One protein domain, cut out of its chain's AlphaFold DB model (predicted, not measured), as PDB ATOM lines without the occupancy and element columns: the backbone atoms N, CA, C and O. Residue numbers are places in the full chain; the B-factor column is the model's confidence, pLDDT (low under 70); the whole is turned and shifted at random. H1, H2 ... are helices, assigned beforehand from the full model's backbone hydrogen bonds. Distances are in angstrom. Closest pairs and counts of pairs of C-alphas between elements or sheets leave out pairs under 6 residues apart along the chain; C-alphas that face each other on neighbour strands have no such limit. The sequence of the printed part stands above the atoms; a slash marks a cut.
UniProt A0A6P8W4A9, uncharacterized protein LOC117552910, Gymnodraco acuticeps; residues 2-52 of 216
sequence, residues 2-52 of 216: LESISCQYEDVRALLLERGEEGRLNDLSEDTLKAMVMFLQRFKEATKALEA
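AT A GLANCE: This is residues 2 to 52 of the 216 residues of the protein "uncharacterized protein LOC117552910" of Gymnodraco acuticeps (UniProt A0A6P8W4A9). A long helix, H4, runs back past the short H1, which packs on its first part, and its far end, with the two residues after it, sticks out as an arm: residues 42 to 52 stand free. H2 leads from H1 to the opposite end of the model, where the chain folds back through the short H3 before H4 begins. The printed part has 51 residues with four named helices, in the order H1, H2, H3, H4, and no named strand; the class is all helix. It is only just loose, close to extended, with a radius of gyration of the C-alphas of 14.3 A, and spans 45 by 17 by 12 A.

HOW THE PARTS SIT: H1, residues 2 to 7, is close but not clearly touching H2, residues 9 to 18; their closest C-alphas, of Ile 5 and Val 12, are 7.6 A apart, and their lines are about perpendicular at 81 degrees. H2 and H3, residues 22 to 25, touch, with the C-alphas of Leu 16 and Glu 22 closest at 5.0 A. H4, residues 30 to 50, touches H1 with residues 30 to 37 alone, the C-alphas of Glu 3 and Val 37 being closest at 6.0 A; they run opposite ways at a steep tilt of 58 degrees. H3 is apart from H1 and from H4. Every O i to N i+4 pair is within hydrogen-bond range in H1 and H2, and 15 of 17 are in H4; H3 is too short for such a pair.

IN THESE COORDINATES: H1 begins at C-alpha 2, (154.194, 204.986, 162.557). H2 measures 14.3 A from first to last C-alpha. H4 measures 30.5 A, from C-alpha 30 at (163.981, 206.909, 166.473) to C-alpha 50 at (135.761, 197.026, 172.282).

THE WHOLE: The C-alphas farthest apart, of Gly 20 and Ala 52, are 45.7 A apart. The three links are tight, the printed part has no cut, and no printed residue is under 70 in pLDDT.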
ATOM      1  N   LEU A   2     153.061 204.794 161.628       88.56
ATOM      2  CA  LEU A   2     154.194 204.986 162.557       88.56
ATOM      3  C   LEU A   2     154.925 203.685 162.918       88.56
ATOM      4  O   LEU A   2     156.144 203.647 162.878       88.56
ATOM      5  N   GLU A   3     154.181 202.606 163.178       89.88
ATOM      6  CA  GLU A   3     154.740 201.262 163.410       89.88
ATOM      7  C   GLU A   3     155.589 200.784 162.214       89.88
ATOM      8  O   GLU A   3     156.702 200.316 162.398       89.88
ATOM      9  N   SER A   4     155.125 201.015 160.980       90.44
ATOM     10  CA  SER A   4     155.860 200.661 159.755       90.44
ATOM     11  C   SER A   4     157.152 201.462 159.595       90.44
ATOM     12  O   SER A   4     158.173 200.887 159.240       90.44
ATOM     13  N   ILE A   5     157.107 202.773 159.861       87.50
ATOM     14  CA  ILE A   5     158.289 203.644 159.792       87.50
ATOM     15  C   ILE A   5     159.282 203.251 160.888       87.50
ATOM     16  O   ILE A   5     160.475 203.194 160.632       87.50
ATOM     17  N   SER A   6     158.797 202.919 162.088       89.06
ATOM     18  CA  SER A   6     159.651 202.475 163.192       89.06
ATOM     19  C   SER A   6     160.346 201.151 162.889       89.06
ATOM     20  O   SER A   6     161.494 200.984 163.279       89.06
ATOM     21  N   CYS A   7     159.673 200.211 162.220       90.00
ATOM     22  CA  CYS A   7     160.268 198.926 161.847       90.00
ATOM     23  C   CYS A   7     161.301 199.041 160.720       90.00
ATOM     24  O   CYS A   7     162.197 198.211 160.649       90.00
ATOM     25  N   GLN A   8     161.162 200.039 159.848       91.25
ATOM     26  CA  GLN A   8     162.013 200.244 158.669       91.25
ATOM     27  C   GLN A   8     162.908 201.480 158.829       91.25
ATOM     28  O   GLN A   8     163.330 202.065 157.837       91.25
ATOM     29  N   TYR A   9     163.148 201.935 160.063       89.38
ATOM     30  CA  TYR A   9     163.768 203.238 160.309       89.38
ATOM     31  C   TYR A   9     165.149 203.352 159.653       89.38
ATOM     32  O   TYR A   9     165.407 204.323 158.944       89.38
ATOM     33  N   GLU A  10     165.996 202.330 159.811       90.19
ATOM     34  CA  GLU A  10     167.328 202.301 159.197       90.19
ATOM     35  C   GLU A  10     167.274 202.211 157.669       90.19
ATOM     36  O   GLU A  10     168.017 202.920 156.994       90.19
ATOM     37  N   ASP A  11     166.349 201.426 157.111       91.81
ATOM     38  CA  ASP A  11     166.179 201.313 155.658       91.81
ATOM     39  C   ASP A  11     165.729 202.651 155.048       91.81
ATOM     40  O   ASP A  11     166.253 203.102 154.028       91.81
ATOM     41  N   VAL A  12     164.784 203.332 155.707       90.44
ATOM     42  CA  VAL A  12     164.307 204.665 155.313       90.44
ATOM     43  C   VAL A  12     165.428 205.696 155.442       90.44
ATOM     44  O   VAL A  12     165.595 206.529 154.551       90.44
ATOM     45  N   ARG A  13     166.218 205.638 156.517       89.38
ATOM     46  CA  ARG A  13     167.359 206.533 156.736       89.38
ATOM     47  C   ARG A  13     168.439 206.342 155.673       89.38
ATOM     48  O   ARG A  13     168.922 207.335 155.133       89.38
ATOM     49  N   ALA A  14     168.779 205.098 155.337       91.81
ATOM     50  CA  ALA A  14     169.741 204.775 154.285       91.81
ATOM     51  C   ALA A  14     169.271 205.280 152.911       91.81
ATOM     52  O   ALA A  14     170.043 205.913 152.193       91.81
ATOM     53  N   LEU A  15     167.991 205.082 152.584       93.44
ATOM     54  CA  LEU A  15     167.397 205.553 151.332       93.44
ATOM     55  C   LEU A  15     167.406 207.086 151.215       93.44
ATOM     56  O   LEU A  15     167.649 207.632 150.141       93.44
ATOM     57  N   LEU A  16     167.108 207.790 152.309       91.19
ATOM     58  CA  LEU A  16     167.136 209.254 152.331       91.19
ATOM     59  C   LEU A  16     168.562 209.790 152.210       91.19
ATOM     60  O   LEU A  16     168.767 210.776 151.510       91.19
ATOM     61  N   LEU A  17     169.538 209.114 152.822       92.00
ATOM     62  CA  LEU A  17     170.952 209.456 152.686       92.00
ATOM     63  C   LEU A  17     171.442 209.282 151.240       92.00
ATOM     64  O   LEU A  17     172.113 210.164 150.714       92.00
ATOM     65  N   GLU A  18     171.066 208.187 150.575       94.62
ATOM     66  CA  GLU A  18     171.400 207.942 149.161       94.62
ATOM     67  C   GLU A  18     170.849 209.041 148.235       94.62
ATOM     68  O   GLU A  18     171.461 209.387 147.226       94.62
ATOM     69  N   ARG A  19     169.701 209.624 148.599       93.75
ATOM     70  CA  ARG A  19     169.011 210.663 147.822       93.75
ATOM     71  C   ARG A  19     169.410 212.094 148.191       93.75
ATOM     72  O   ARG A  19     168.920 213.020 147.549       93.75
ATOM     73  N   GLY A  20     170.259 212.291 149.204       89.38
ATOM     74  CA  GLY A  20     170.572 213.622 149.746       89.38
ATOM     75  C   GLY A  20     169.363 214.320 150.389       89.38
ATOM     76  O   GLY A  20     169.254 215.544 150.357       89.38
ATOM     77  N   GLU A  21     168.410 213.541 150.907       91.62
ATOM     78  CA  GLU A  21     167.185 214.003 151.570       91.62
ATOM     79  C   GLU A  21     167.199 213.712 153.086       91.62
ATOM     80  O   GLU A  21     166.143 213.672 153.728       91.62
ATOM     81  N   GLU A  22     168.368 213.501 153.698       84.00
ATOM     82  CA  GLU A  22     168.491 213.145 155.120       84.00
ATOM     83  C   GLU A  22     167.846 214.180 156.050       84.00
ATOM     84  O   GLU A  22     167.318 213.828 157.108       84.00
ATOM     85  N   GLY A  23     167.777 215.439 155.600       84.31
ATOM     86  CA  GLY A  23     167.127 216.530 156.318       84.31
ATOM     87  C   GLY A  23     165.660 216.271 156.675       84.31
ATOM     88  O   GLY A  23     165.149 216.858 157.628       84.31
ATOM     89  N   ARG A  24     164.984 215.347 155.979       85.31
ATOM     90  CA  ARG A  24     163.592 214.953 156.263       85.31
ATOM     91  C   ARG A  24     163.423 214.197 157.585       85.31
ATOM     92  O   ARG A  24     162.294 214.090 158.060       85.31
ATOM     93  N   LEU A  25     164.507 213.673 158.165       83.06
ATOM     94  CA  LEU A  25     164.513 212.975 159.458       83.06
ATOM     95  C   LEU A  25     165.123 213.798 160.599       83.06
ATOM     96  O   LEU A  25     165.109 213.325 161.733       83.06
ATOM     97  N   ASN A  26     165.622 215.013 160.342       81.62
ATOM     98  CA  ASN A  26     166.335 215.810 161.350       81.62
ATOM     99  C   ASN A  26     165.517 216.053 162.628       81.62
ATOM    100  O   ASN A  26     166.072 216.041 163.723       81.62
ATOM    101  N   ASP A  27     164.200 216.208 162.491       78.56
ATOM    102  CA  ASP A  27     163.292 216.452 163.618       78.56
ATOM    103  C   ASP A  27     162.692 215.162 164.215       78.56
ATOM    104  O   ASP A  27     161.899 215.218 165.158       78.56
ATOM    105  N   LEU A  28     163.036 213.983 163.676       80.62
ATOM    106  CA  LEU A  28     162.464 212.694 164.071       80.62
ATOM    107  C   LEU A  28     163.527 211.763 164.663       80.62
ATOM    108  O   LEU A  28     164.183 211.001 163.948       80.62
ATOM    109  N   SER A  29     163.624 211.739 165.993       84.56
ATOM    110  CA  SER A  29     164.423 210.717 166.667       84.56
ATOM    111  C   SER A  29     163.715 209.359 166.673       84.56
ATOM    112  O   SER A  29     162.506 209.267 166.922       84.56
ATOM    113  N   GLU A  30     164.478 208.291 166.429       87.50
ATOM    114  CA  GLU A  30     163.981 206.909 166.473       87.50
ATOM    115  C   GLU A  30     163.332 206.587 167.830       87.50
ATOM    116  O   GLU A  30     162.255 205.993 167.889       87.50
ATOM    117  N   ASP A  31     163.934 207.054 168.926       87.62
ATOM    118  CA  ASP A  31     163.411 206.864 170.281       87.62
ATOM    119  C   ASP A  31     162.048 207.532 170.483       87.62
ATOM    120  O   ASP A  31     161.146 206.940 171.080       87.62
ATOM    121  N   THR A  32     161.854 208.741 169.945       86.75
ATOM    122  CA  THR A  32     160.553 209.428 170.002       86.75
ATOM    123  C   THR A  32     159.509 208.664 169.198       86.75
ATOM    124  O   THR A  32     158.365 208.529 169.641       86.75
ATOM    125  N   LEU A  33     159.893 208.123 168.039       89.75
ATOM    126  CA  LEU A  33     159.009 207.311 167.210       89.75
ATOM    127  C   LEU A  33     158.597 206.017 167.931       89.75
ATOM    128  O   LEU A  33     157.400 205.727 168.012       89.75
ATOM    129  N   LYS A  34     159.549 205.291 168.527       90.81
ATOM    130  CA  LYS A  34     159.283 204.095 169.347       90.81
ATOM    131  C   LYS A  34     158.386 204.422 170.540       90.81
ATOM    132  O   LYS A  34     157.396 203.726 170.774       90.81
ATOM    133  N   ALA A  35     158.670 205.510 171.254       89.81
ATOM    134  CA  ALA A  35     157.846 205.977 172.366       89.81
ATOM    135  C   ALA A  35     156.409 206.294 171.923       89.81
ATOM    136  O   ALA A  35     155.457 205.926 172.612       89.81
ATOM    137  N   MET A  36     156.232 206.908 170.750       91.62
ATOM    138  CA  MET A  36     154.909 207.203 170.193       91.62
ATOM    139  C   MET A  36     154.156 205.923 169.809       91.62
ATOM    140  O   MET A  36     152.962 205.805 170.087       91.62
ATOM    141  N   VAL A  37     154.835 204.941 169.209       93.56
ATOM    142  CA  VAL A  37     154.236 203.634 168.889       93.56
ATOM    143  C   VAL A  37     153.769 202.934 170.167       93.56
ATOM    144  O   VAL A  37     152.613 202.518 170.238       93.56
ATOM    145  N   MET A  38     154.608 202.878 171.207       91.75
ATOM    146  CA  MET A  38     154.236 202.304 172.507       91.75
ATOM    147  C   MET A  38     153.082 203.066 173.172       91.75
ATOM    148  O   MET A  38     152.174 202.460 173.742       91.75
ATOM    149  N   PHE A  39     153.075 204.395 173.069       93.50
ATOM    150  CA  PHE A  39     151.988 205.226 173.573       93.50
ATOM    151  C   PHE A  39     150.651 204.903 172.887       93.50
ATOM    152  O   PHE A  39     149.636 204.740 173.569       93.50
ATOM    153  N   LEU A  40     150.645 204.774 171.558       95.44
ATOM    154  CA  LEU A  40     149.445 204.474 170.770       95.44
ATOM    155  C   LEU A  40     148.995 203.013 170.887       95.44
ATOM    156  O   LEU A  40     147.809 202.723 170.715       95.44
ATOM    157  N   GLN A  41     149.904 202.098 171.222       95.00
ATOM    158  CA  GLN A  41     149.608 200.675 171.369       95.00
ATOM    159  C   GLN A  41     148.462 200.424 172.358       95.00
ATOM    160  O   GLN A  41     147.570 199.622 172.083       95.00
ATOM    161  N   ARG A  42     148.409 201.177 173.463       95.19
ATOM    162  CA  ARG A  42     147.324 201.047 174.445       95.19
ATOM    163  C   ARG A  42     145.946 201.387 173.861       95.19
ATOM    164  O   ARG A  42     144.957 200.755 174.222       95.19
ATOM    165  N   PHE A  43     145.874 202.353 172.946       95.56
ATOM    166  CA  PHE A  43     144.633 202.699 172.250       95.56
ATOM    167  C   PHE A  43     144.240 201.617 171.242       95.56
ATOM    168  O   PHE A  43     143.075 201.240 171.184       95.56
ATOM    169  N   LYS A  44     145.215 201.057 170.515       95.44
ATOM    170  CA  LYS A  44     145.009 199.922 169.599       95.44
ATOM    171  C   LYS A  44     144.428 198.711 170.336       95.44
ATOM    172  O   LYS A  44     143.498 198.087 169.838       95.44
ATOM    173  N   GLU A  45     144.941 198.394 171.525       95.88
ATOM    174  CA  GLU A  45     144.394 197.333 172.384       95.88
ATOM    175  C   GLU A  45     142.955 197.622 172.821       95.88
ATOM    176  O   GLU A  45     142.105 196.734 172.740       95.88
ATOM    177  N   ALA A  46     142.674 198.857 173.249       95.50
ATOM    178  CA  ALA A  46     141.339 199.263 173.672       95.50
ATOM    179  C   ALA A  46     140.321 199.136 172.531       95.50
ATOM    180  O   ALA A  46     139.270 198.526 172.717       95.50
ATOM    181  N   THR A  47     140.649 199.651 171.342       95.25
ATOM    182  CA  THR A  47     139.789 199.549 170.157       95.25
ATOM    183  C   THR A  47     139.525 198.091 169.797       95.25
ATOM    184  O   THR A  47     138.364 197.708 169.697       95.25
ATOM    185  N   LYS A  48     140.569 197.252 169.727       95.38
ATOM    186  CA  LYS A  48     140.429 195.817 169.431       95.38
ATOM    187  C   LYS A  48     139.540 195.074 170.423       95.38
ATOM    188  O   LYS A  48     138.768 194.199 170.041       95.38
ATOM    189  N   ALA A  49     139.662 195.396 171.706       93.81
ATOM    190  CA  ALA A  49     138.855 194.760 172.736       93.81
ATOM    191  C   ALA A  49     137.386 195.211 172.691       93.81
ATOM    192  O   ALA A  49     136.503 194.410 172.982       93.81
ATOM    193  N   LEU A  50     137.117 196.471 172.339       93.94
ATOM    194  CA  LEU A  50     135.761 197.026 172.282       93.94
ATOM    195  C   LEU A  50     135.031 196.707 170.967       93.94
ATOM    196  O   LEU A  50     133.806 196.612 170.970       93.94
ATOM    197  N   GLU A  51     135.760 196.499 169.868       94.94
ATOM    198  CA  GLU A  51     135.199 196.156 168.551       94.94
ATOM    199  C   GLU A  51     134.933 194.652 168.363       94.94
ATOM    200  O   GLU A  51     134.389 194.237 167.337       94.94
ATOM    201  N   ALA A  52     135.316 193.817 169.334       92.50
ATOM    202  CA  ALA A  52     135.112 192.379 169.255       92.50
ATOM    203  C   ALA A  52     133.617 192.041 169.113       92.50
ATOM    204  O   ALA A  52     132.796 192.388 169.956       92.50
TER     205      ALA A  52